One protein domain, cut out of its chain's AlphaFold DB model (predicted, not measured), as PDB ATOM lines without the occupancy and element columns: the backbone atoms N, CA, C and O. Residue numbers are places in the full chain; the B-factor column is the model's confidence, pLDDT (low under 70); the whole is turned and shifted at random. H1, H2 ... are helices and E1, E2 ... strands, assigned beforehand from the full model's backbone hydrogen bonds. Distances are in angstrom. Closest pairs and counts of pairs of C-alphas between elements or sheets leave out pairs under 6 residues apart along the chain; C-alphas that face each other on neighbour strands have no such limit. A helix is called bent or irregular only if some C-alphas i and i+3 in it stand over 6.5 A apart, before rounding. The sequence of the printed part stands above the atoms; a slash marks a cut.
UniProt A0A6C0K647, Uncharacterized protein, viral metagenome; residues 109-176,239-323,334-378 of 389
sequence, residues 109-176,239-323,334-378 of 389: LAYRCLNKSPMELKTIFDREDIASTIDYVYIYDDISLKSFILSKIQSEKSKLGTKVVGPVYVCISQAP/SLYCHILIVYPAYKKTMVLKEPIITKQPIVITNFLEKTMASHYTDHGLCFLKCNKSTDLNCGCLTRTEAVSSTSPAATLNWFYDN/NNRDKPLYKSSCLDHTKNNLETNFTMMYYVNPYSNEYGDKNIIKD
ATOM      1  N   LEU A 109     290.861 243.051 158.736       91.75
ATOM      2  CA  LEU A 109     290.414 241.660 158.780       91.75
ATOM      3  C   LEU A 109     290.447 241.162 160.220       91.75
ATOM      4  O   LEU A 109     291.433 241.373 160.931       91.75
ATOM      5  N   ALA A 110     289.361 240.543 160.678       91.06
ATOM      6  CA  ALA A 110     289.236 240.122 162.067       91.06
ATOM      7  C   ALA A 110     290.286 239.058 162.396       91.06
ATOM      8  O   ALA A 110     290.412 238.064 161.682       91.06
ATOM      9  N   TYR A 111     291.030 239.257 163.485       91.88
ATOM     10  CA  TYR A 111     292.095 238.339 163.881       91.88
ATOM     11  C   TYR A 111     291.718 237.531 165.125       91.88
ATOM     12  O   TYR A 111     291.547 236.314 165.030       91.88
ATOM     13  N   ARG A 112     291.613 238.182 166.293       92.75
ATOM     14  CA  ARG A 112     291.294 237.546 167.584       92.75
ATOM     15  C   ARG A 112     290.648 238.516 168.567       92.75
ATOM     16  O   ARG A 112     290.857 239.722 168.509       92.75
ATOM     17  N   CYS A 113     289.913 237.953 169.514       92.44
ATOM     18  CA  CYS A 113     289.419 238.650 170.691       92.44
ATOM     19  C   CYS A 113     290.446 238.549 171.834       92.44
ATOM     20  O   CYS A 113     291.141 237.537 171.978       92.44
ATOM     21  N   LEU A 114     290.583 239.622 172.619       95.44
ATOM     22  CA  LEU A 114     291.568 239.750 173.694       95.44
ATOM     23  C   LEU A 114     290.910 240.157 175.018       95.44
ATOM     24  O   LEU A 114     290.045 241.030 175.046       95.44
ATOM     25  N   ASN A 115     291.376 239.580 176.129       94.25
ATOM     26  CA  ASN A 115     290.899 239.852 177.498       94.25
ATOM     27  C   ASN A 115     291.633 241.012 178.197       94.25
ATOM     28  O   ASN A 115     291.752 241.035 179.424       94.25
ATOM     29  N   LYS A 116     292.187 241.932 177.409       95.06
ATOM     30  CA  LYS A 116     292.963 243.086 177.863       95.06
ATOM     31  C   LYS A 116     292.506 244.320 177.127       95.06
ATOM     32  O   LYS A 116     292.216 244.222 175.941       95.06
ATOM     33  N   SER A 117     292.488 245.466 177.801       94.19
ATOM     34  CA  SER A 117     292.309 246.762 177.139       94.19
ATOM     35  C   SER A 117     293.533 247.131 176.282       94.19
ATOM     36  O   SER A 117     294.640 246.646 176.547       94.19
ATOM     37  N   PRO A 118     293.400 248.049 175.309       96.12
ATOM     38  CA  PRO A 118     294.527 248.527 174.517       96.12
ATOM     39  C   PRO A 118     295.599 249.203 175.386       96.12
ATOM     40  O   PRO A 118     296.787 249.038 175.135       96.12
ATOM     41  N   MET A 119     295.216 249.883 176.471       93.56
ATOM     42  CA  MET A 119     296.162 250.441 177.448       93.56
ATOM     43  C   MET A 119     297.015 249.357 178.130       93.56
ATOM     44  O   MET A 119     298.238 249.481 178.242       93.56
ATOM     45  N   GLU A 120     296.391 248.269 178.580       95.62
ATOM     46  CA  GLU A 120     297.121 247.154 179.193       95.62
ATOM     47  C   GLU A 120     298.030 246.453 178.177       95.62
ATOM     48  O   GLU A 120     299.182 246.146 178.490       95.62
ATOM     49  N   LEU A 121     297.548 246.256 176.947       97.44
ATOM     50  CA  LEU A 121     298.340 245.702 175.846       97.44
ATOM     51  C   LEU A 121     299.545 246.588 175.515       97.44
ATOM     52  O   LEU A 121     300.647 246.070 175.350       97.44
ATOM     53  N   LYS A 122     299.386 247.918 175.515       96.88
ATOM     54  CA  LYS A 122     300.505 248.854 175.345       96.88
ATOM     55  C   LYS A 122     301.585 248.634 176.399       96.88
ATOM     56  O   LYS A 122     302.763 248.601 176.061       96.88
ATOM     57  N   THR A 123     301.194 248.422 177.654       96.69
ATOM     58  CA  THR A 123     302.139 248.143 178.749       96.69
ATOM     59  C   THR A 123     302.897 246.829 178.527       96.69
ATOM     60  O   THR A 123     304.092 246.741 178.819       96.69
ATOM     61  N   ILE A 124     302.227 245.806 177.986       96.81
ATOM     62  CA  ILE A 124     302.852 244.526 177.618       96.81
ATOM     63  C   ILE A 124     303.857 244.737 176.482       96.81
ATOM     64  O   ILE A 124     305.019 244.360 176.610       96.81
ATOM     65  N   PHE A 125     303.454 245.405 175.403       97.31
ATOM     66  CA  PHE A 125     304.331 245.692 174.263       97.31
ATOM     67  C   PHE A 125     305.495 246.592 174.644       97.31
ATOM     68  O   PHE A 125     306.597 246.446 174.114       97.31
ATOM     69  N   ASP A 126     305.288 247.458 175.634       95.88
ATOM     70  CA  ASP A 126     306.366 248.237 176.189       95.88
ATOM     71  C   ASP A 126     307.406 247.382 176.916       95.88
ATOM     72  O   ASP A 126     308.603 247.660 176.854       95.88
ATOM     73  N   ARG A 127     306.993 246.329 177.601       96.25
ATOM     74  CA  ARG A 127     307.937 245.430 178.264       96.25
ATOM     75  C   ARG A 127     308.727 244.585 177.267       96.25
ATOM     76  O   ARG A 127     309.923 244.399 177.443       96.25
ATOM     77  N   GLU A 128     308.062 244.137 176.208       95.75
ATOM     78  CA  GLU A 128     308.610 243.229 175.192       95.75
ATOM     79  C   GLU A 128     309.367 243.949 174.053       95.75
ATOM     80  O   GLU A 128     309.675 243.349 173.017       95.75
ATOM     81  N   ASP A 129     309.641 245.250 174.215       96.75
ATOM     82  CA  ASP A 129     310.270 246.109 173.204       96.75
ATOM     83  C   ASP A 129     309.599 245.973 171.820       96.75
ATOM     84  O   ASP A 129     310.236 245.671 170.813       96.75
ATOM     85  N   ILE A 130     308.273 246.108 171.766       97.44
ATOM     86  CA  ILE A 130     307.480 246.075 170.529       97.44
ATOM     87  C   ILE A 130     306.985 247.488 170.212       97.44
ATOM     88  O   ILE A 130     306.387 248.153 171.062       97.44
ATOM     89  N   ALA A 131     307.203 247.942 168.975       97.31
ATOM     90  CA  ALA A 131     306.634 249.198 168.498       97.31
ATOM     91  C   ALA A 131     305.109 249.165 168.536       97.31
ATOM     92  O   ALA A 131     304.461 248.269 167.988       97.31
ATOM     93  N   SER A 132     304.536 250.180 169.171       97.06
ATOM     94  CA  SER A 132     303.100 250.388 169.186       97.06
ATOM     95  C   SER A 132     302.747 251.832 169.521       97.06
ATOM     96  O   SER A 132     303.465 252.503 170.269       97.06
ATOM     97  N   THR A 133     301.610 252.283 169.003       94.38
ATOM     98  CA  THR A 133     301.059 253.621 169.231       94.38
ATOM     99  C   THR A 133     299.664 253.471 169.809       94.38
ATOM    100  O   THR A 133     298.833 252.779 169.222       94.38
ATOM    101  N   ILE A 134     299.421 254.091 170.964       92.62
ATOM    102  CA  ILE A 134     298.102 254.134 171.594       92.62
ATOM    103  C   ILE A 134     297.513 255.529 171.461       92.62
ATOM    104  O   ILE A 134     298.199 256.523 171.696       92.62
ATOM    105  N   ASP A 135     296.231 255.586 171.135       88.69
ATOM    106  CA  ASP A 135     295.464 256.814 171.070       88.69
ATOM    107  C   ASP A 135     294.073 256.636 171.688       88.69
ATOM    108  O   ASP A 135     293.519 255.534 171.777       88.69
ATOM    109  N   TYR A 136     293.514 257.774 172.090       84.81
ATOM    110  CA  TYR A 136     292.195 257.906 172.695       84.81
ATOM    111  C   TYR A 136     291.388 258.861 171.831       84.81
ATOM    112  O   TYR A 136     291.783 260.015 171.655       84.81
ATOM    113  N   VAL A 137     290.289 258.383 171.260       77.00
ATOM    114  CA  VAL A 137     289.556 259.135 170.237       77.00
ATOM    115  C   VAL A 137     288.061 258.910 170.365       77.00
ATOM    116  O   VAL A 137     287.612 257.852 170.801       77.00
ATOM    117  N   TYR A 138     287.283 259.914 169.978       77.25
ATOM    118  CA  TYR A 138     285.850 259.764 169.779       77.25
ATOM    119  C   TYR A 138     285.569 259.374 168.326       77.25
ATOM    120  O   TYR A 138     285.914 260.112 167.404       77.25
ATOM    121  N   ILE A 139     284.962 258.205 168.129       71.88
ATOM    122  CA  ILE A 139     284.623 257.655 166.812       71.88
ATOM    123  C   ILE A 139     283.136 257.847 166.534       71.88
ATOM    124  O   ILE A 139     282.287 257.580 167.390       71.88
ATOM    125  N   TYR A 140     282.818 258.275 165.316       71.31
ATOM    126  CA  TYR A 140     281.456 258.589 164.876       71.31
ATOM    127  C   TYR A 140     280.818 257.478 164.059       71.31
ATOM    128  O   TYR A 140     279.621 257.213 164.180       71.31
ATOM    129  N   ASP A 141     281.633 256.859 163.221       73.94
ATOM    130  CA  ASP A 141     281.270 255.784 162.318       73.94
ATOM    131  C   ASP A 141     282.517 254.990 161.896       73.94
ATOM    132  O   ASP A 141     283.657 255.350 162.211       73.94
ATOM    133  N   ASP A 142     282.293 253.904 161.160       79.38
ATOM    134  CA  ASP A 142     283.344 253.050 160.601       79.38
ATOM    135  C   ASP A 142     284.345 253.817 159.711       79.38
ATOM    136  O   ASP A 142     285.555 253.604 159.793       79.38
ATOM    137  N   ILE A 143     283.860 254.766 158.904       81.88
ATOM    138  CA  ILE A 143     284.700 255.550 157.985       81.88
ATOM    139  C   ILE A 143     285.697 256.400 158.779       81.88
ATOM    140  O   ILE A 143     286.892 256.405 158.476       81.88
ATOM    141  N   SER A 144     285.223 257.087 159.819       80.75
ATOM    142  CA  SER A 144     286.047 257.911 160.702       80.75
ATOM    143  C   SER A 144     287.105 257.084 161.439       80.75
ATOM    144  O   SER A 144     288.246 257.528 161.570       80.75
ATOM    145  N   LEU A 145     286.762 255.857 161.850       86.12
ATOM    146  CA  LEU A 145     287.679 254.918 162.492       86.12
ATOM    147  C   LEU A 145     288.799 254.471 161.551       86.12
ATOM    148  O   LEU A 145     289.976 254.606 161.889       86.12
ATOM    149  N   LYS A 146     288.441 253.965 160.367       88.94
ATOM    150  CA  LYS A 146     289.405 253.508 159.354       88.94
ATOM    151  C   LYS A 146     290.338 254.634 158.921       88.94
ATOM    152  O   LYS A 146     291.556 254.474 158.934       88.94
ATOM    153  N   SER A 147     289.773 255.811 158.664       84.75
ATOM    154  CA  SER A 147     290.529 257.004 158.280       84.75
ATOM    155  C   SER A 147     291.510 257.447 159.376       84.75
ATOM    156  O   SER A 147     292.657 257.796 159.085       84.75
ATOM    157  N   PHE A 148     291.103 257.370 160.649       87.19
ATOM    158  CA  PHE A 148     291.990 257.646 161.779       87.19
ATOM    159  C   PHE A 148     293.166 256.660 161.832       87.19
ATOM    160  O   PHE A 148     294.320 257.090 161.903       87.19
ATOM    161  N   ILE A 149     292.893 255.353 161.746       92.62
ATOM    162  CA  ILE A 149     293.916 254.294 161.744       92.62
ATOM    163  C   ILE A 149     294.910 254.506 160.597       92.62
ATOM    164  O   ILE A 149     296.124 254.514 160.823       92.62
ATOM    165  N   LEU A 150     294.399 254.756 159.390       91.62
ATOM    166  CA  LEU A 150     295.195 255.047 158.203       91.62
ATOM    167  C   LEU A 150     296.146 256.223 158.443       91.62
ATOM    168  O   LEU A 150     297.345 256.111 158.186       91.62
ATOM    169  N   SER A 151     295.637 257.331 158.991       89.38
ATOM    170  CA  SER A 151     296.444 258.528 159.256       89.38
ATOM    171  C   SER A 151     297.615 258.258 160.210       89.38
ATOM    172  O   SER A 151     298.717 258.781 160.021       89.38
ATOM    173  N   LYS A 152     297.408 257.395 161.210       91.31
ATOM    174  CA  LYS A 152     298.432 257.036 162.197       91.31
ATOM    175  C   LYS A 152     299.510 256.148 161.590       91.31
ATOM    176  O   LYS A 152     300.693 256.433 161.765       91.31
ATOM    177  N   ILE A 153     299.119 255.138 160.816       94.25
ATOM    178  CA  ILE A 153     300.071 254.277 160.101       94.25
ATOM    179  C   ILE A 153     300.869 255.093 159.079       94.25
ATOM    180  O   ILE A 153     302.089 254.951 158.996       94.25
ATOM    181  N   GLN A 154     300.210 255.999 158.357       91.38
ATOM    182  CA  GLN A 154     300.858 256.899 157.406       91.38
ATOM    183  C   GLN A 154     301.886 257.817 158.086       91.38
ATOM    184  O   GLN A 154     302.971 258.026 157.546       91.38
ATOM    185  N   SER A 155     301.584 258.335 159.279       89.81
ATOM    186  CA  SER A 155     302.540 259.123 160.066       89.81
ATOM    187  C   SER A 155     303.790 258.311 160.429       89.81
ATOM    188  O   SER A 155     304.906 258.818 160.316       89.81
ATOM    189  N   GLU A 156     303.639 257.043 160.825       92.00
ATOM    190  CA  GLU A 156     304.792 256.171 161.098       92.00
ATOM    191  C   GLU A 156     305.600 255.859 159.832       92.00
ATOM    192  O   GLU A 156     306.828 255.958 159.844       92.00
ATOM    193  N   LYS A 157     304.929 255.591 158.706       91.88
ATOM    194  CA  LYS A 157     305.579 255.462 157.391       91.88
ATOM    195  C   LYS A 157     306.418 256.701 157.056       91.88
ATOM    196  O   LYS A 157     307.574 256.578 156.654       91.88
ATOM    197  N   SER A 158     305.870 257.903 157.241       89.12
ATOM    198  CA  SER A 158     306.585 259.157 156.970       89.12
ATOM    199  C   SER A 158     307.865 259.306 157.797       89.12
ATOM    200  O   SER A 158     308.851 259.820 157.276       89.12
ATOM    201  N   LYS A 159     307.891 258.821 159.046       88.69
ATOM    202  CA  LYS A 159     309.104 258.818 159.885       88.69
ATOM    203  C   LYS A 159     310.155 257.821 159.394       88.69
ATOM    204  O   LYS A 159     311.344 258.109 159.475       88.69
ATOM    205  N   LEU A 160     309.724 256.663 158.892       89.62
ATOM    206  CA  LEU A 160     310.614 255.639 158.336       89.62
ATOM    207  C   LEU A 160     311.226 256.045 156.986       89.62
ATOM    208  O   LEU A 160     312.253 255.496 156.592       89.62
ATOM    209  N   GLY A 161     310.565 256.933 156.234       86.06
ATOM    210  CA  GLY A 161     310.951 257.301 154.865       86.06
ATOM    211  C   GLY A 161     310.761 256.179 153.831       86.06
ATOM    212  O   GLY A 161     311.084 256.355 152.661       86.06
ATOM    213  N   THR A 162     310.226 255.031 154.249       88.88
ATOM    214  CA  THR A 162     310.001 253.822 153.443       88.88
ATOM    215  C   THR A 162     308.677 253.161 153.843       88.88
ATOM    216  O   THR A 162     308.037 253.587 154.808       88.88
ATOM    217  N   LYS A 163     308.224 252.146 153.089       88.69
ATOM    218  CA  LYS A 163     307.022 251.369 153.440       88.69
ATOM    219  C   LYS A 163     307.184 250.711 154.818       88.69
ATOM    220  O   LYS A 163     308.263 250.227 155.157       88.69
ATOM    221  N   VAL A 164     306.093 250.620 155.577       89.69
ATOM    222  CA  VAL A 164     306.057 249.846 156.827       89.69
ATOM    223  C   VAL A 164     306.100 248.356 156.492       89.69
ATOM    224  O   VAL A 164     305.253 247.866 155.756       89.69
ATOM    225  N   VAL A 165     307.057 247.614 157.038       88.25
ATOM    226  CA  VAL A 165     307.155 246.159 156.871       88.25
ATOM    227  C   VAL A 165     306.120 245.473 157.769       88.25
ATOM    228  O   VAL A 165     306.110 245.674 158.982       88.25
ATOM    229  N   GLY A 166     305.221 244.693 157.168       81.38
ATOM    230  CA  GLY A 166     304.139 244.010 157.882       81.38
ATOM    231  C   GLY A 166     304.585 242.776 158.685       81.38
ATOM    232  O   GLY A 166     305.749 242.375 158.622       81.38
ATOM    233  N   PRO A 167     303.654 242.142 159.426       88.62
ATOM    234  CA  PRO A 167     302.246 242.509 159.618       88.62
ATOM    235  C   PRO A 167     302.047 243.735 160.525       88.62
ATOM    236  O   PRO A 167     302.872 244.023 161.389       88.62
ATOM    237  N   VAL A 168     300.911 244.423 160.364       94.06
ATOM    238  CA  VAL A 168     300.437 245.480 161.275       94.06
ATOM    239  C   VAL A 168     299.108 245.036 161.878       94.06
ATOM    240  O   VAL A 168     298.239 244.537 161.162       94.06
ATOM    241  N   TYR A 169     298.948 245.218 163.188       96.31
ATOM    242  CA  TYR A 169     297.710 244.882 163.890       96.31
ATOM    243  C   TYR A 169     297.100 246.102 164.567       96.31
ATOM    244  O   TYR A 169     297.818 246.987 165.030       96.31
ATOM    245  N   VAL A 170     295.773 246.121 164.664       97.38
ATOM    246  CA  VAL A 170     295.015 247.170 165.350       97.38
ATOM    247  C   VAL A 170     294.128 246.542 166.409       97.38
ATOM    248  O   VAL A 170     293.317 245.669 166.129       97.38
ATOM    249  N   CYS A 171     294.282 247.005 167.636       97.75
ATOM    250  CA  CYS A 171     293.543 246.595 168.813       97.75
ATOM    251  C   CYS A 171     292.558 247.708 169.175       97.75
ATOM    252  O   CYS A 171     292.981 248.818 169.502       97.75
ATOM    253  N   ILE A 172     291.259 247.421 169.099       96.19
ATOM    254  CA  ILE A 172     290.194 248.410 169.271       96.19
ATOM    255  C   ILE A 172     289.297 248.000 170.443       96.19
ATOM    256  O   ILE A 172     288.797 246.871 170.477       96.19
ATOM    257  N   SER A 173     289.120 248.930 171.384       94.06
ATOM    258  CA  SER A 173     288.150 248.881 172.485       94.06
ATOM    259  C   SER A 173     287.283 250.135 172.459       94.06
ATOM    260  O   SER A 173     287.833 251.231 172.393       94.06
ATOM    261  N   GLN A 174     285.961 250.019 172.578       88.56
ATOM    262  CA  GLN A 174     285.072 251.183 172.687       88.56
ATOM    263  C   GLN A 174     284.216 251.149 173.949       88.56
ATOM    264  O   GLN A 174     283.778 250.090 174.404       88.56
ATOM    265  N   ALA A 175     283.953 252.327 174.500       84.50
ATOM    266  CA  ALA A 175     283.069 252.503 175.634       84.50
ATOM    267  C   ALA A 175     281.616 252.525 175.147       84.50
ATOM    268  O   ALA A 175     281.252 253.433 174.389       84.50
ATOM    269  N   PRO A 176     280.776 251.569 175.577       79.31
ATOM    270  CA  PRO A 176     279.393 251.515 175.139       79.31
ATOM    271  C   PRO A 176     278.641 252.739 175.655       79.31
ATOM    272  O   PRO A 176     278.797 253.127 176.813       79.31
ATOM    273  N   SER A 239     278.955 260.142 169.372       67.94
ATOM    274  CA  SER A 239     280.344 259.684 169.302       67.94
ATOM    275  C   SER A 239     280.635 258.722 170.451       67.94
ATOM    276  O   SER A 239     280.157 258.928 171.570       67.94
ATOM    277  N   LEU A 240     281.406 257.669 170.186       76.50
ATOM    278  CA  LEU A 240     281.820 256.712 171.209       76.50
ATOM    279  C   LEU A 240     283.296 256.871 171.505       76.50
ATOM    280  O   LEU A 240     284.115 257.008 170.597       76.50
ATOM    281  N   TYR A 241     283.626 256.852 172.790       80.88
ATOM    282  CA  TYR A 241     285.007 256.900 173.230       80.88
ATOM    283  C   TYR A 241     285.697 255.565 172.956       80.88
ATOM    284  O   TYR A 241     285.259 254.532 173.457       80.88
ATOM    285  N   CYS A 242     286.799 255.598 172.219       85.50
ATOM    286  CA  CYS A 242     287.573 254.428 171.840       85.50
ATOM    287  C   CYS A 242     289.016 254.534 172.331       85.50
ATOM    288  O   CYS A 242     289.632 255.602 172.316       85.50
ATOM    289  N   HIS A 243     289.567 253.389 172.718       91.50
ATOM    290  CA  HIS A 243     291.001 253.150 172.802       91.50
ATOM    291  C   HIS A 243     291.418 252.406 171.542       91.50
ATOM    292  O   HIS A 243     290.841 251.368 171.214       91.50
ATOM    293  N   ILE A 244     292.424 252.926 170.848       94.19
ATOM    294  CA  ILE A 244     292.981 252.293 169.654       94.19
ATOM    295  C   ILE A 244     294.474 252.122 169.875       94.19
ATOM    296  O   ILE A 244     295.182 253.082 170.170       94.19
ATOM    297  N   LEU A 245     294.952 250.893 169.727       97.56
ATOM    298  CA  LEU A 245     296.364 250.549 169.782       97.56
ATOM    299  C   LEU A 245     296.776 249.938 168.449       97.56
ATOM    300  O   LEU A 245     296.250 248.905 168.051       97.56
ATOM    301  N   ILE A 246     297.739 250.557 167.780       97.94
ATOM    302  CA  ILE A 246     298.330 250.045 166.545       97.94
ATOM    303  C   ILE A 246     299.681 249.431 166.896       97.94
ATOM    304  O   ILE A 246     300.460 250.033 167.633       97.94
ATOM    305  N   VAL A 247     299.948 248.227 166.403       97.50
ATOM    306  CA  VAL A 247     301.102 247.408 166.785       97.50
ATOM    307  C   VAL A 247     301.884 247.008 165.544       97.50
ATOM    308  O   VAL A 247     301.301 246.562 164.554       97.50
ATOM    309  N   TYR A 248     303.208 247.106 165.640       96.06
ATOM    310  CA  TYR A 248     304.156 246.775 164.578       96.06
ATOM    311  C   TYR A 248     305.135 245.701 165.085       96.06
ATOM    312  O   TYR A 248     306.254 246.022 165.492       96.06
ATOM    313  N   PRO A 249     304.750 244.410 165.106       94.56
ATOM    314  CA  PRO A 249     305.523 243.365 165.782       94.56
ATOM    315  C   PRO A 249     306.932 243.145 165.221       94.56
ATOM    316  O   PRO A 249     307.828 242.730 165.958       94.56
ATOM    317  N   ALA A 250     307.145 243.451 163.936       93.06
ATOM    318  CA  ALA A 250     308.451 243.369 163.284       93.06
ATOM    319  C   ALA A 250     309.464 244.408 163.807       93.06
ATOM    320  O   ALA A 250     310.664 244.280 163.550       93.06
ATOM    321  N   TYR A 251     309.011 245.419 164.554       95.94
ATOM    322  CA  TYR A 251     309.812 246.563 164.973       95.94
ATOM    323  C   TYR A 251     309.990 246.629 166.491       95.94
ATOM    324  O   TYR A 251     309.087 246.329 167.277       95.94
ATOM    325  N   LYS A 252     311.179 247.068 166.906       96.50
ATOM    326  CA  LYS A 252     311.449 247.570 168.257       96.50
ATOM    327  C   LYS A 252     310.717 248.882 168.480       96.50
ATOM    328  O   LYS A 252     310.400 249.563 167.509       96.50
ATOM    329  N   LYS A 253     310.551 249.304 169.734       94.75
ATOM    330  CA  LYS A 253     309.874 250.572 170.080       94.75
ATOM    331  C   LYS A 253     310.352 251.792 169.307       94.75
ATOM    332  O   LYS A 253     309.571 252.689 169.023       94.75
ATOM    333  N   THR A 254     311.636 251.823 168.978       92.94
ATOM    334  CA  THR A 254     312.280 252.909 168.236       92.94
ATOM    335  C   THR A 254     312.015 252.849 166.729       92.94
ATOM    336  O   THR A 254     312.729 253.499 165.974       92.94
ATOM    337  N   MET A 255     311.045 252.047 166.277       93.31
ATOM    338  CA  MET A 255     310.727 251.821 164.864       93.31
ATOM    339  C   MET A 255     311.926 251.304 164.051       93.31
ATOM    340  O   MET A 255     312.090 251.607 162.875       93.31
ATOM    341  N   VAL A 256     312.749 250.455 164.673       93.69
ATOM    342  CA  VAL A 256     313.855 249.735 164.017       93.69
ATOM    343  C   VAL A 256     313.488 248.260 163.897       93.69
ATOM    344  O   VAL A 256     313.033 247.667 164.876       93.69
ATOM    345  N   LEU A 257     313.684 247.659 162.720       93.62
ATOM    346  CA  LEU A 257     313.393 246.239 162.503       93.62
ATOM    347  C   LEU A 257     314.159 245.360 163.498       93.62
ATOM    348  O   LEU A 257     315.363 245.520 163.700       93.62
ATOM    349  N   LYS A 258     313.451 244.405 164.101       94.69
ATOM    350  CA  LYS A 258     314.045 243.381 164.971       94.69
ATOM    351  C   LYS A 258     314.915 242.413 164.177       94.69
ATOM    352  O   LYS A 258     315.934 241.957 164.683       94.69
ATOM    353  N   GLU A 259     314.504 242.127 162.946       92.69
ATOM    354  CA  GLU A 259     315.191 241.240 162.017       92.69
ATOM    355  C   GLU A 259     315.129 241.847 160.603       92.69
ATOM    356  O   GLU A 259     314.039 241.944 160.025       92.69
ATOM    357  N   PRO A 260     316.263 242.309 160.046       88.69
ATOM    358  CA  PRO A 260     316.302 242.879 158.702       88.69
ATOM    359  C   PRO A 260     316.185 241.818 157.597       88.69
ATOM    360  O   PRO A 260     315.808 242.156 156.477       88.69
ATOM    361  N   ILE A 261     316.497 240.547 157.876       87.19
ATOM    362  CA  ILE A 261     316.426 239.474 156.881       87.19
ATOM    363  C   ILE A 261     314.982 238.978 156.769       87.19
ATOM    364  O   ILE A 261     314.469 238.303 157.661       87.19
ATOM    365  N   ILE A 262     314.346 239.253 155.630       80.81
ATOM    366  CA  ILE A 262     312.928 238.959 155.356       80.81
ATOM    367  C   ILE A 262     312.557 237.498 155.652       80.81
ATOM    368  O   ILE A 262     311.562 237.234 156.319       80.81
ATOM    369  N   THR A 263     313.392 236.533 155.262       83.06
ATOM    370  CA  THR A 263     313.126 235.098 155.489       83.06
ATOM    371  C   THR A 263     313.119 234.687 156.965       83.06
ATOM    372  O   THR A 263     312.576 233.636 157.300       83.06
ATOM    373  N   LYS A 264     313.686 235.503 157.859       86.88
ATOM    374  CA  LYS A 264     313.690 235.276 159.311       86.88
ATOM    375  C   LYS A 264     312.602 236.062 160.045       86.88
ATOM    376  O   LYS A 264     312.288 235.731 161.190       86.88
ATOM    377  N   GLN A 265     311.978 237.051 159.403       84.62
ATOM    378  CA  GLN A 265     310.880 237.817 159.995       84.62
ATOM    379  C   GLN A 265     309.692 236.953 160.453       84.62
ATOM    380  O   GLN A 265     309.195 237.220 161.549       84.62
ATOM    381  N   PRO A 266     309.282 235.872 159.750       85.50
ATOM    382  CA  PRO A 266     308.211 234.995 160.229       85.50
ATOM    383  C   PRO A 266     308.432 234.442 161.645       85.50
ATOM    384  O   PRO A 266     307.470 234.242 162.384       85.50
ATOM    385  N   ILE A 267     309.686 234.251 162.074       87.81
ATOM    386  CA  ILE A 267     310.015 233.794 163.435       87.81
ATOM    387  C   ILE A 267     309.672 234.872 164.469       87.81
ATOM    388  O   ILE A 267     309.133 234.565 165.534       87.81
ATOM    389  N   VAL A 268     309.963 236.140 164.163       91.25
ATOM    390  CA  VAL A 268     309.622 237.283 165.026       91.25
ATOM    391  C   VAL A 268     308.108 237.366 165.201       91.25
ATOM    392  O   VAL A 268     307.623 237.507 166.324       91.25
ATOM    393  N   ILE A 269     307.367 237.208 164.106       90.00
ATOM    394  CA  ILE A 269     305.906 237.289 164.118       90.00
ATOM    395  C   ILE A 269     305.273 236.102 164.841       90.00
ATOM    396  O   ILE A 269     304.411 236.294 165.698       90.00
ATOM    397  N   THR A 270     305.769 234.891 164.591       89.81
ATOM    398  CA  THR A 270     305.323 233.686 165.305       89.81
ATOM    399  C   THR A 270     305.543 233.841 166.809       89.81
ATOM    400  O   THR A 270     304.633 233.591 167.595       89.81
ATOM    401  N   ASN A 271     306.713 234.331 167.239       92.62
ATOM    402  CA  ASN A 271     306.970 234.594 168.658       92.62
ATOM    403  C   ASN A 271     305.989 235.624 169.241       92.62
ATOM    404  O   ASN A 271     305.475 235.414 170.339       92.62
ATOM    405  N   PHE A 272     305.689 236.707 168.521       94.00
ATOM    406  CA  PHE A 272     304.687 237.680 168.957       94.00
ATOM    407  C   PHE A 272     303.306 237.031 169.151       94.00
ATOM    408  O   PHE A 272     302.707 237.149 170.221       94.00
ATOM    409  N   LEU A 273     302.809 236.295 168.156       92.25
ATOM    410  CA  LEU A 273     301.458 235.727 168.194       92.25
ATOM    411  C   LEU A 273     301.319 234.549 169.162       92.25
ATOM    412  O   LEU A 273     300.268 234.397 169.786       92.25
ATOM    413  N   GLU A 274     302.347 233.709 169.273       91.12
ATOM    414  CA  GLU A 274     302.294 232.448 170.021       91.12
ATOM    415  C   GLU A 274     302.886 232.538 171.427       91.12
ATOM    416  O   GLU A 274     302.578 231.689 172.260       91.12
ATOM    417  N   LYS A 275     303.700 233.559 171.725       93.25
ATOM    418  CA  LYS A 275     304.246 233.772 173.075       93.25
ATOM    419  C   LYS A 275     303.696 235.033 173.714       93.25
ATOM    420  O   LYS A 275     303.111 234.948 174.788       93.25
ATOM    421  N   THR A 276     303.839 236.184 173.057       95.50
ATOM    422  CA  THR A 276     303.411 237.464 173.644       95.50
ATOM    423  C   THR A 276     301.888 237.549 173.747       95.50
ATOM    424  O   THR A 276     301.362 237.895 174.799       95.50
ATOM    425  N   MET A 277     301.165 237.193 172.684       95.19
ATOM    426  CA  MET A 277     299.708 237.366 172.624       95.19
ATOM    427  C   MET A 277     298.904 236.176 173.155       95.19
ATOM    428  O   MET A 277     297.763 236.353 173.574       95.19
ATOM    429  N   ALA A 278     299.484 234.972 173.171       92.94
ATOM    430  CA  ALA A 278     298.749 233.729 173.414       92.94
ATOM    431  C   ALA A 278     297.954 233.708 174.727       92.94
ATOM    432  O   ALA A 278     296.819 233.238 174.750       92.94
ATOM    433  N   SER A 279     298.518 234.260 175.804       94.44
ATOM    434  CA  SER A 279     297.860 234.300 177.119       94.44
ATOM    435  C   SER A 279     296.720 235.323 177.227       94.44
ATOM    436  O   SER A 279     295.996 235.349 178.224       94.44
ATOM    437  N   HIS A 280     296.558 236.172 176.211       95.44
ATOM    438  CA  HIS A 280     295.570 237.244 176.185       95.44
ATOM    439  C   HIS A 280     294.388 236.940 175.269       95.44
ATOM    440  O   HIS A 280     293.392 237.657 175.324       95.44
ATOM    441  N   TYR A 281     294.466 235.884 174.454       93.19
ATOM    442  CA  TYR A 281     293.344 235.466 173.626       93.19
ATOM    443  C   TYR A 281     292.155 235.038 174.482       93.19
ATOM    444  O   TYR A 281     292.288 234.370 175.509       93.19
ATOM    445  N   THR A 282     290.972 235.436 174.043       89.50
ATOM    446  CA  THR A 282     289.704 235.024 174.628       89.50
ATOM    447  C   THR A 282     288.648 234.974 173.534       89.50
ATOM    448  O   THR A 282     288.858 235.498 172.445       89.50
ATOM    449  N   ASP A 283     287.520 234.350 173.834       84.94
ATOM    450  CA  ASP A 283     286.397 234.187 172.912       84.94
ATOM    451  C   ASP A 283     285.106 234.714 173.574       84.94
ATOM    452  O   ASP A 283     284.036 234.116 173.454       84.94
ATOM    453  N   HIS A 284     285.226 235.763 174.390       86.69
ATOM    454  CA  HIS A 284     284.116 236.337 175.154       86.69
ATOM    455  C   HIS A 284     283.243 237.225 174.256       86.69
ATOM    456  O   HIS A 284     283.775 238.022 173.476       86.69
ATOM    457  N   GLY A 285     281.911 237.153 174.395       81.56
ATOM    458  CA  GLY A 285     280.967 237.914 173.567       81.56
ATOM    459  C   GLY A 285     281.181 239.426 173.565       81.56
ATOM    460  O   GLY A 285     280.980 240.077 172.543       81.56
ATOM    461  N   LEU A 286     281.677 239.992 174.670       86.31
ATOM    462  CA  LEU A 286     281.959 241.424 174.800       86.31
ATOM    463  C   LEU A 286     283.094 241.929 173.894       86.31
ATOM    464  O   LEU A 286     283.229 243.136 173.707       86.31
ATOM    465  N   CYS A 287     283.878 241.049 173.266       87.56
ATOM    466  CA  CYS A 287     284.760 241.452 172.168       87.56
ATOM    467  C   CYS A 287     284.003 241.833 170.891       87.56
ATOM    468  O   CYS A 287     284.496 242.620 170.083       87.56
ATOM    469  N   PHE A 288     282.815 241.268 170.691       86.38
ATOM    470  CA  PHE A 288     282.074 241.330 169.435       86.38
ATOM    471  C   PHE A 288     280.990 242.414 169.427       86.38
ATOM    472  O   PHE A 288     280.061 242.353 168.623       86.38
ATOM    473  N   LEU A 289     281.109 243.420 170.300       83.81
ATOM    474  CA  LEU A 289     280.313 244.642 170.206       83.81
ATOM    475  C   LEU A 289     280.652 245.361 168.901       83.81
ATOM    476  O   LEU A 289     281.825 245.642 168.657       83.81
ATOM    477  N   LYS A 290     279.653 245.690 168.079       84.56
ATOM    478  CA  LYS A 290     279.849 246.414 166.817       84.56
ATOM    479  C   LYS A 290     280.450 247.775 167.081       84.56
ATOM    480  O   LYS A 290     279.968 248.470 167.964       84.56
ATOM    481  N   CYS A 291     281.458 248.179 166.316       83.88
ATOM    482  CA  CYS A 291     281.952 249.553 166.349       83.88
ATOM    483  C   CYS A 291     280.817 250.549 166.087       83.88
ATOM    484  O   CYS A 291     279.831 250.208 165.428       83.88
ATOM    485  N   ASN A 292     280.953 251.781 166.580       78.31
ATOM    486  CA  ASN A 292     279.938 252.815 166.386       78.31
ATOM    487  C   ASN A 292     279.478 252.908 164.921       78.31
ATOM    488  O   ASN A 292     280.306 253.064 164.025       78.31
ATOM    489  N   LYS A 293     278.164 252.782 164.690       75.44
ATOM    490  CA  LYS A 293     277.516 252.786 163.362       75.44
ATOM    491  C   LYS A 293     278.164 251.864 162.308       75.44
ATOM    492  O   LYS A 293     277.968 252.076 161.115       75.44
ATOM    493  N   SER A 294     278.919 250.848 162.722       79.50
ATOM    494  CA  SER A 294     279.527 249.879 161.812       79.50
ATOM    495  C   SER A 294     278.635 248.652 161.665       79.50
ATOM    496  O   SER A 294     278.133 248.112 162.652       79.50
ATOM    497  N   THR A 295     278.466 248.178 160.432       75.75
ATOM    498  CA  THR A 295     277.842 246.877 160.156       75.75
ATOM    499  C   THR A 295     278.853 245.741 160.264       75.75
ATOM    500  O   THR A 295     278.504 244.631 160.675       75.75
ATOM    501  N   ASP A 296     280.124 246.028 159.982       78.81
ATOM    502  CA  ASP A 296     281.100 244.993 159.657       78.81
ATOM    503  C   ASP A 296     282.217 244.888 160.688       78.81
ATOM    504  O   ASP A 296     282.747 243.795 160.850       78.81
ATOM    505  N   LEU A 297     282.533 245.950 161.440       86.56
ATOM    506  CA  LEU A 297     283.576 245.950 162.468       86.56
ATOM    507  C   LEU A 297     283.019 245.800 163.882       86.56
ATOM    508  O   LEU A 297     281.947 246.302 164.217       86.56
ATOM    509  N   ASN A 298     283.816 245.165 164.730       89.94
ATOM    510  CA  ASN A 298     283.616 245.026 166.160       89.94
ATOM    511  C   ASN A 298     284.732 245.769 166.900       89.94
ATOM    512  O   ASN A 298     285.861 245.829 166.434       89.94
ATOM    513  N   CYS A 299     284.439 246.328 168.063       88.88
ATOM    514  CA  CYS A 299     285.340 247.227 168.770       88.88
ATOM    515  C   CYS A 299     285.597 246.783 170.205       88.88
ATOM    516  O   CYS A 299     286.076 247.603 170.959       88.88
ATOM    517  N   GLY A 300     285.249 245.569 170.638       91.50
ATOM    518  CA  GLY A 300     285.371 245.185 172.049       91.50
ATOM    519  C   GLY A 300     284.607 246.083 173.033       91.50
ATOM    520  O   GLY A 300     283.906 247.018 172.645       91.50
ATOM    521  N   CYS A 301     284.732 245.793 174.328       90.44
ATOM    522  CA  CYS A 301     284.056 246.530 175.394       90.44
ATOM    523  C   CYS A 301     285.079 247.230 176.286       90.44
ATOM    524  O   CYS A 301     285.992 246.594 176.818       90.44
ATOM    525  N   LEU A 302     284.904 248.538 176.461       89.88
ATOM    526  CA  LEU A 302     285.721 249.380 177.321       89.88
ATOM    527  C   LEU A 302     284.899 249.952 178.479       89.88
ATOM    528  O   LEU A 302     283.940 250.707 178.306       89.88
ATOM    529  N   THR A 303     285.343 249.655 179.686       86.12
ATOM    530  CA  THR A 303     284.886 250.309 180.901       86.12
ATOM    531  C   THR A 303     285.456 251.726 180.975       86.12
ATOM    532  O   THR A 303     286.650 251.961 180.779       86.12
ATOM    533  N   ARG A 304     284.587 252.681 181.302       78.62
ATOM    534  CA  ARG A 304     284.882 254.085 181.562       78.62
ATOM    535  C   ARG A 304     284.203 254.516 182.862       78.62
ATOM    536  O   ARG A 304     283.007 254.784 182.897       78.62
ATOM    537  N   THR A 305     284.973 254.625 183.935       68.50
ATOM    538  CA  THR A 305     284.455 254.904 185.287       68.50
ATOM    539  C   THR A 305     284.348 256.396 185.625       68.50
ATOM    540  O   THR A 305     283.665 256.763 186.586       68.50
ATOM    541  N   GLU A 306     284.959 257.276 184.828       62.97
ATOM    542  CA  GLU A 306     284.948 258.729 185.027       62.97
ATOM    543  C   GLU A 306     284.141 259.448 183.935       62.97
ATOM    544  O   GLU A 306     284.367 259.271 182.734       62.97
ATOM    545  N   ALA A 307     283.214 260.313 184.358       56.88
ATOM    546  CA  ALA A 307     282.598 261.288 183.468       56.88
ATOM    547  C   ALA A 307     283.648 262.374 183.183       56.88
ATOM    548  O   ALA A 307     283.959 263.185 184.052       56.88
ATOM    549  N   VAL A 308     284.258 262.341 181.998       50.97
ATOM    550  CA  VAL A 308     285.378 263.229 181.650       50.97
ATOM    551  C   VAL A 308     284.939 264.686 181.629       50.97
ATOM    552  O   VAL A 308     284.314 265.127 180.670       50.97
ATOM    553  N   SER A 309     285.318 265.442 182.662       44.94
ATOM    554  CA  SER A 309     285.238 266.902 182.627       44.94
ATOM    555  C   SER A 309     285.981 267.442 181.397       44.94
ATOM    556  O   SER A 309     286.916 266.815 180.893       44.94
ATOM    557  N   SER A 310     285.599 268.629 180.928       42.41
ATOM    558  CA  SER A 310     286.146 269.313 179.743       42.41
ATOM    559  C   SER A 310     287.668 269.566 179.747       42.41
ATOM    560  O   SER A 310     288.175 270.183 178.817       42.41
ATOM    561  N   THR A 311     288.402 269.101 180.763       38.12
ATOM    562  CA  THR A 311     289.835 269.345 180.984       38.12
ATOM    563  C   THR A 311     290.730 268.107 180.842       38.12
ATOM    564  O   THR A 311     291.947 268.232 180.955       38.12
ATOM    565  N   SER A 312     290.189 266.912 180.560       36.62
ATOM    566  CA  SER A 312     291.046 265.750 180.268       36.62
ATOM    567  C   SER A 312     291.712 265.896 178.890       36.62
ATOM    568  O   SER A 312     291.011 266.214 177.926       36.62
ATOM    569  N   PRO A 313     293.010 265.566 178.735       43.22
ATOM    570  CA  PRO A 313     293.690 265.514 177.434       43.22
ATOM    571  C   PRO A 313     292.992 264.615 176.389       43.22
ATOM    572  O   PRO A 313     293.224 264.758 175.190       43.22
ATOM    573  N   ALA A 314     292.109 263.709 176.832       47.25
ATOM    574  CA  ALA A 314     291.278 262.846 175.990       47.25
ATOM    575  C   ALA A 314     290.024 263.538 175.397       47.25
ATOM    576  O   ALA A 314     289.366 262.961 174.535       47.25
ATOM    577  N   ALA A 315     289.667 264.752 175.838       42.12
ATOM    578  CA  ALA A 315     288.481 265.497 175.379       42.12
ATOM    579  C   ALA A 315     288.723 266.348 174.110       42.12
ATOM    580  O   ALA A 315     287.772 266.875 173.514       42.12
ATOM    581  N   THR A 316     289.988 266.489 173.703       43.50
ATOM    582  CA  THR A 316     290.445 267.383 172.625       43.50
ATOM    583  C   THR A 316     290.662 266.709 171.272       43.50
ATOM    584  O   THR A 316     290.711 267.415 170.275       43.50
ATOM    585  N   LEU A 317     290.769 265.379 171.192       47.75
ATOM    586  CA  LEU A 317     291.066 264.692 169.929       47.75
ATOM    587  C   LEU A 317     289.780 264.316 169.195       47.75
ATOM    588  O   LEU A 317     289.183 263.267 169.437       47.75
ATOM    589  N   ASN A 318     289.364 265.199 168.288       52.12
ATOM    590  CA  ASN A 318     288.240 264.974 167.398       52.12
ATOM    591  C   ASN A 318     288.701 264.961 165.934       52.12
ATOM    592  O   ASN A 318     288.364 265.838 165.143       52.12
ATOM    593  N   TRP A 319     289.493 263.944 165.588       48.12
ATOM    594  CA  TRP A 319     290.186 263.863 164.298       48.12
ATOM    595  C   TRP A 319     289.246 263.958 163.083       48.12
ATOM    596  O   TRP A 319     289.635 264.496 162.049       48.12
ATOM    597  N   PHE A 320     288.001 263.483 163.206       46.50
ATOM    598  CA  PHE A 320     286.992 263.604 162.152       46.50
ATOM    599  C   PHE A 320     286.619 265.071 161.887       46.50
ATOM    600  O   PHE A 320     286.578 265.492 160.740       46.50
ATOM    601  N   TYR A 321     286.415 265.884 162.927       49.09
ATOM    602  CA  TYR A 321     285.997 267.281 162.761       49.09
ATOM    603  C   TYR A 321     287.157 268.227 162.461       49.09
ATOM    604  O   TYR A 321     286.976 269.153 161.673       49.09
ATOM    605  N   ASP A 322     288.348 267.955 162.996       48.97
ATOM    606  CA  ASP A 322     289.548 268.735 162.670       48.97
ATOM    607  C   ASP A 322     289.908 268.626 161.173       48.97
ATOM    608  O   ASP A 322     290.502 269.543 160.609       48.97
ATOM    609  N   ASN A 323     289.497 267.536 160.506       48.53
ATOM    610  CA  ASN A 323     289.725 267.309 159.074       48.53
ATOM    611  C   ASN A 323     288.487 267.533 158.184       48.53
ATOM    612  O   ASN A 323     288.613 267.560 156.960       48.53
ATOM    613  N   ASN A 334     278.103 269.503 171.862       51.25
ATOM    614  CA  ASN A 334     279.041 268.970 172.861       51.25
ATOM    615  C   ASN A 334     278.349 268.304 174.071       51.25
ATOM    616  O   ASN A 334     278.877 267.336 174.602       51.25
ATOM    617  N   ASN A 335     277.160 268.751 174.482       51.09
ATOM    618  CA  ASN A 335     276.454 268.171 175.632       51.09
ATOM    619  C   ASN A 335     275.783 266.822 175.313       51.09
ATOM    620  O   ASN A 335     275.580 266.010 176.214       51.09
ATOM    621  N   ARG A 336     275.442 266.578 174.041       52.38
ATOM    622  CA  ARG A 336     274.817 265.337 173.549       52.38
ATOM    623  C   ARG A 336     275.846 264.380 172.941       52.38
ATOM    624  O   ARG A 336     275.819 263.189 173.230       52.38
ATOM    625  N   ASP A 337     276.753 264.926 172.133       50.19
ATOM    626  CA  ASP A 337     277.684 264.215 171.254       50.19
ATOM    627  C   ASP A 337     279.066 264.002 171.898       50.19
ATOM    628  O   ASP A 337     279.822 263.166 171.408       50.19
ATOM    629  N   LYS A 338     279.393 264.695 173.007       53.50
ATOM    630  CA  LYS A 338     280.564 264.425 173.875       53.50
ATOM    631  C   LYS A 338     280.117 264.114 175.308       53.50
ATOM    632  O   LYS A 338     280.375 264.889 176.232       53.50
ATOM    633  N   PRO A 339     279.393 263.017 175.534       53.38
ATOM    634  CA  PRO A 339     278.655 262.893 176.766       53.38
ATOM    635  C   PRO A 339     279.599 262.576 177.935       53.38
ATOM    636  O   PRO A 339     280.524 261.762 177.858       53.38
ATOM    637  N   LEU A 340     279.323 263.250 179.044       54.31
ATOM    638  CA  LEU A 340     279.823 262.970 180.382       54.31
ATOM    639  C   LEU A 340     279.148 261.692 180.900       54.31
ATOM    640  O   LEU A 340     278.310 261.769 181.785       54.31
ATOM    641  N   TYR A 341     279.430 260.525 180.317       60.97
ATOM    642  CA  TYR A 341     278.839 259.258 180.762       60.97
ATOM    643  C   TYR A 341     279.897 258.298 181.303       60.97
ATOM    644  O   TYR A 341     281.067 258.338 180.905       60.97
ATOM    645  N   LYS A 342     279.454 257.449 182.232       69.19
ATOM    646  CA  LYS A 342     280.192 256.288 182.721       69.19
ATOM    647  C   LYS A 342     279.652 255.045 182.024       69.19
ATOM    648  O   LYS A 342     278.459 254.962 181.744       69.19
ATOM    649  N   SER A 343     280.518 254.085 181.764       76.19
ATOM    650  CA  SER A 343     280.164 252.775 181.230       76.19
ATOM    651  C   SER A 343     280.983 251.715 181.945       76.19
ATOM    652  O   SER A 343     282.142 251.944 182.279       76.19
ATOM    653  N   SER A 344     280.406 250.545 182.172       80.81
ATOM    654  CA  SER A 344     281.137 249.403 182.718       80.81
ATOM    655  C   SER A 344     280.851 248.171 181.881       80.81
ATOM    656  O   SER A 344     279.746 248.026 181.365       80.81
ATOM    657  N   CYS A 345     281.854 247.324 181.707       84.81
ATOM    658  CA  CYS A 345     281.769 246.078 180.963       84.81
ATOM    659  C   CYS A 345     281.900 244.928 181.960       84.81
ATOM    660  O   CYS A 345     282.954 244.763 182.576       84.81
ATOM    661  N   LEU A 346     280.830 244.153 182.143       81.44
ATOM    662  CA  LEU A 346     280.790 243.096 183.154       81.44
ATOM    663  C   LEU A 346     280.888 241.710 182.522       81.44
ATOM    664  O   LEU A 346     280.094 241.347 181.656       81.44
ATOM    665  N   ASP A 347     281.836 240.914 183.014       80.94
ATOM    666  CA  ASP A 347     281.991 239.504 182.657       80.94
ATOM    667  C   ASP A 347     281.158 238.639 183.613       80.94
ATOM    668  O   ASP A 347     281.516 238.405 184.775       80.94
ATOM    669  N   HIS A 348     280.018 238.161 183.114       74.00
ATOM    670  CA  HIS A 348     279.102 237.302 183.867       74.00
ATOM    671  C   HIS A 348     279.688 235.926 184.175       74.00
ATOM    672  O   HIS A 348     279.342 235.328 185.195       74.00
ATOM    673  N   THR A 349     280.630 235.453 183.357       75.50
ATOM    674  CA  THR A 349     281.343 234.194 183.611       75.50
ATOM    675  C   THR A 349     282.314 234.321 184.789       75.50
ATOM    676  O   THR A 349     282.730 233.319 185.373       75.50
ATOM    677  N   LYS A 350     282.629 235.557 185.203       79.44
ATOM    678  CA  LYS A 350     283.495 235.882 186.342       79.44
ATOM    679  C   LYS A 350     282.775 236.676 187.425       79.44
ATOM    680  O   LYS A 350     283.306 237.667 187.911       79.44
ATOM    681  N   ASN A 351     281.590 236.236 187.849       80.50
ATOM    682  CA  ASN A 351     280.841 236.857 188.954       80.50
ATOM    683  C   ASN A 351     280.582 238.363 188.756       80.50
ATOM    684  O   ASN A 351     280.600 239.124 189.723       80.50
ATOM    685  N   ASN A 352     280.342 238.792 187.514       76.88
ATOM    686  CA  ASN A 352     280.100 240.192 187.157       76.88
ATOM    687  C   ASN A 352     281.281 241.101 187.518       76.88
ATOM    688  O   ASN A 352     281.081 242.233 187.958       76.88
ATOM    689  N   LEU A 353     282.511 240.604 187.375       83.38
ATOM    690  CA  LEU A 353     283.689 241.445 187.519       83.38
ATOM    691  C   LEU A 353     283.777 242.419 186.345       83.38
ATOM    692  O   LEU A 353     283.563 242.053 185.187       83.38
ATOM    693  N   GLU A 354     284.124 243.659 186.668       85.00
ATOM    694  CA  GLU A 354     284.446 244.673 185.678       85.00
ATOM    695  C   GLU A 354     285.733 244.296 184.944       85.00
ATOM    696  O   GLU A 354     286.754 243.974 185.556       85.00
ATOM    697  N   THR A 355     285.679 244.307 183.617       87.94
ATOM    698  CA  THR A 355     286.807 243.916 182.772       87.94
ATOM    699  C   THR A 355     286.726 244.611 181.421       87.94
ATOM    700  O   THR A 355     285.688 245.135 181.034       87.94
ATOM    701  N   ASN A 356     287.829 244.615 180.682       91.75
ATOM    702  CA  ASN A 356     287.892 245.179 179.341       91.75
ATOM    703  C   ASN A 356     288.192 244.090 178.320       91.75
ATOM    704  O   ASN A 356     288.924 243.138 178.595       91.75
ATOM    705  N   PHE A 357     287.655 244.280 177.124       93.56
ATOM    706  CA  PHE A 357     287.832 243.382 176.000       93.56
ATOM    707  C   PHE A 357     288.201 244.175 174.758       93.56
ATOM    708  O   PHE A 357     287.693 245.276 174.533       93.56
ATOM    709  N   THR A 358     289.063 243.596 173.935       95.69
ATOM    710  CA  THR A 358     289.584 244.238 172.728       95.69
ATOM    711  C   THR A 358     289.388 243.326 171.536       95.69
ATOM    712  O   THR A 358     289.698 242.135 171.605       95.69
ATOM    713  N   MET A 359     288.933 243.894 170.422       95.06
ATOM    714  CA  MET A 359     288.999 243.219 169.133       95.06
ATOM    715  C   MET A 359     290.330 243.542 168.450       95.06
ATOM    716  O   MET A 359     290.704 244.708 168.328       95.06
ATOM    717  N   MET A 360     291.054 242.512 168.019       96.12
ATOM    718  CA  MET A 360     292.293 242.637 167.257       96.12
ATOM    719  C   MET A 360     292.014 242.388 165.776       96.12
ATOM    720  O   MET A 360     291.459 241.353 165.404       96.12
ATOM    721  N   TYR A 361     292.460 243.319 164.944       95.38
ATOM    722  CA  TYR A 361     292.400 243.279 163.490       95.38
ATOM    723  C   TYR A 361     293.794 243.182 162.894       95.38
ATOM    724  O   TYR A 361     294.741 243.774 163.410       95.38
ATOM    725  N   TYR A 362     293.900 242.471 161.782       93.50
ATOM    726  CA  TYR A 362     295.025 242.554 160.867       93.50
ATOM    727  C   TYR A 362     294.759 243.656 159.837       93.50
ATOM    728  O   TYR A 362     293.679 243.695 159.243       93.50
ATOM    729  N   VAL A 363     295.727 244.555 159.636       93.56
ATOM    730  CA  VAL A 363     295.648 245.571 158.578       93.56
ATOM    731  C   VAL A 363     295.997 244.911 157.258       93.56
ATOM    732  O   VAL A 363     297.105 244.404 157.097       93.56
ATOM    733  N   ASN A 364     295.058 244.926 156.319       89.19
ATOM    734  CA  ASN A 364     295.233 244.269 155.038       89.19
ATOM    735  C   ASN A 364     296.188 245.077 154.137       89.19
ATOM    736  O   ASN A 364     295.811 246.156 153.673       89.19
ATOM    737  N   PRO A 365     297.397 244.568 153.835       84.38
ATOM    738  CA  PRO A 365     298.348 245.268 152.981       84.38
ATOM    739  C   PRO A 365     297.908 245.301 151.513       84.38
ATOM    740  O   PRO A 365     298.490 246.048 150.741       84.38
ATOM    741  N   TYR A 366     296.894 244.521 151.122       82.19
ATOM    742  CA  TYR A 366     296.358 244.477 149.760       82.19
ATOM    743  C   TYR A 366     295.138 245.376 149.552       82.19
ATOM    744  O   TYR A 366     294.589 245.394 148.452       82.19
ATOM    745  N   SER A 367     294.685 246.103 150.580       86.88
ATOM    746  CA  SER A 367     293.616 247.082 150.387       86.88
ATOM    747  C   SER A 367     294.113 248.274 149.566       86.88
ATOM    748  O   SER A 367     295.292 248.643 149.621       86.88
ATOM    749  N   ASN A 368     293.188 248.933 148.869       79.75
ATOM    750  CA  ASN A 368     293.478 250.148 148.100       79.75
ATOM    751  C   ASN A 368     294.102 251.252 148.976       79.75
ATOM    752  O   ASN A 368     294.885 252.074 148.505       79.75
ATOM    753  N   GLU A 369     293.751 251.286 150.262       83.56
ATOM    754  CA  GLU A 369     294.190 252.327 151.188       83.56
ATOM    755  C   GLU A 369     295.616 252.109 151.706       83.56
ATOM    756  O   GLU A 369     296.316 253.091 151.936       83.56
ATOM    757  N   TYR A 370     296.084 250.861 151.840       85.31
ATOM    758  CA  TYR A 370     297.420 250.563 152.380       85.31
ATOM    759  C   TYR A 370     298.424 250.108 151.317       85.31
ATOM    760  O   TYR A 370     299.560 250.592 151.309       85.31
ATOM    761  N   GLY A 371     298.020 249.198 150.431       73.06
ATOM    762  CA  GLY A 371     298.883 248.622 149.400       73.06
ATOM    763  C   GLY A 371     299.106 249.578 148.242       73.06
ATOM    764  O   GLY A 371     300.228 250.032 148.009       73.06
ATOM    765  N   ASP A 372     298.020 249.954 147.563       67.06
ATOM    766  CA  ASP A 372     298.079 250.788 146.354       67.06
ATOM    767  C   ASP A 372     298.600 252.206 146.646       67.06
ATOM    768  O   ASP A 372     299.237 252.835 145.799       67.06
ATOM    769  N   LYS A 373     298.418 252.696 147.880       78.12
ATOM    770  CA  LYS A 373     298.994 253.966 148.361       78.12
ATOM    771  C   LYS A 373     300.418 253.835 148.913       78.12
ATOM    772  O   LYS A 373     300.956 254.796 149.477       78.12
ATOM    773  N   ASN A 374     301.066 252.683 148.720       81.44
ATOM    774  CA  ASN A 374     302.474 252.471 149.048       81.44
ATOM    775  C   ASN A 374     302.754 252.733 150.547       81.44
ATOM    776  O   ASN A 374     303.729 253.399 150.895       81.44
ATOM    777  N   ILE A 375     301.854 252.321 151.446       86.75
ATOM    778  CA  ILE A 375     301.951 252.590 152.893       86.75
ATOM    779  C   ILE A 375     302.593 251.414 153.616       86.75
ATOM    780  O   ILE A 375     303.589 251.584 154.324       86.75
ATOM    781  N   ILE A 376     302.032 250.227 153.413       87.19
ATOM    782  CA  ILE A 376     302.529 248.976 153.979       87.19
ATOM    783  C   ILE A 376     303.201 248.195 152.854       87.19
ATOM    784  O   ILE A 376     302.740 248.190 151.713       87.19
ATOM    785  N   LYS A 377     304.344 247.590 153.168       82.00
ATOM    786  CA  LYS A 377     305.084 246.743 152.244       82.00
ATOM    787  C   LYS A 377     304.237 245.525 151.925       82.00
ATOM    788  O   LYS A 377     303.711 244.895 152.844       82.00
ATOM    789  N   ASP A 378     304.145 245.207 150.638       71.00
ATOM    790  CA  ASP A 378     303.562 243.943 150.219       71.00
ATOM    791  C   ASP A 378     304.359 242.820 150.903       71.00
ATOM    792  O   ASP A 378     305.592 242.796 150.787       71.00
TER     793      ASP A 378
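Overview. This is residues 109 to 176, 239 to 323 and 334 to 378 of the 389 residues of an uncharacterized protein of viral metagenome (UniProt A0A6C0K647). A strongly twisted sheet of five strands makes the core, sandwiched between two helices, H1 over one face and H2 over the other. H3 stands off the sheet at one end of the long axis; at the other end lie long loops, the short H6 and the strand E5. You have 198 residues printed, with six named helices and six named strands, in the order E1 H1 E2 H2 E3 E4 H3 H4 H5 H6 E5 E6. The sheet order is E1 E6 E3 E4 E2, all antiparallel, and the class is mixed, with 97 residues, under half, in named elements. The whole is compact, with a radius of gyration of the C-alphas of 16.8 A and spans of 50 by 41 by 31 A.

Along the chain. Find C-alpha 109 at (290.414, 241.660, 158.780); there E1, residues 109 to 114, begins. H1 is residues 118 to 127, 14.3 A long, and E2 is 131 to 139, 23.6 A, which bends by 57 degrees at residue 136. From C-alpha 142 at (283.344, 253.050, 160.601), H2 runs 27.5 A to residue 160. E3 is 169 to 174, E4 is 240 to 248, 25.3 A, and H3 is 262 to 276, 20.7 A, irregular but only just: C-alphas 263 and 266 are 6.8 A apart. Then look for H4, 285 to 288; H5, 319 to 323; H6, 334 to 337; E5, 344 to 347; and E6, 358 to 363, ending at (295.648, 245.571, 158.578).

Arrangement. Start at the sheet: N 111 and O 360 of E1 and E6 are 2.9 A apart, N 170 and O 361 of E3 and E6 2.9 A, N 171 and O 245 of E3 and E4 2.8 A, and N 242 and O 137 of E4 and E2 2.8 A, each within hydrogen-bond range. H1 and H2 are on opposite faces, giving three layers, helix, sheet and helix. H1 lies over E4, along the strands, at a height over the sheet of 8.8 A; its closest C-alphas to E4 are those of Pro 118 and Leu 245, 5.5 A apart. H2 lies over E3 and E4, slantwise to the strands, at a height of 9.3 A; the C-alphas of Ile 149 and Ile 246, its closest to E4, are 7.8 A apart. E2, H2 and E3 form a split strand-helix-strand unit, with E4 between the two strands, and its crossover is right-handed. H4 is on the sheet, over none of its strands but only just, with 2 C-alphas on E6; the C-alphas of Cys 287 and Met 359, the closest, are 5.5 A apart. H5 only grazes the sheet, with residues 319 to 320, and only just touches H2, at the C-alphas of Ser 144 and Phe 320, 6.0 A apart. H3 and H6 are not on the sheet, and E5 pairs with no named strand. In H1, H2 and H5 every O i to N i+4 pair is within hydrogen-bond range, in H3 8 of 11, and H4 and H6 are too short for such a pair.

Size, cuts and confidence. The two C-alphas farthest apart are those of Thr 263 and Asn 335, 53.3 A. Residues 177 to 238 are cut out, with 10.1 A between C-alphas 176 and 239, and residues 324 to 333, with 17.5 A between C-alphas 323 and 334. The links E4 to H3 and H4 to H5 are long. Mean pLDDT of the printed part is 82.9, and it is under 70 at residues 239, 305 to 323, 334 to 342 and 372.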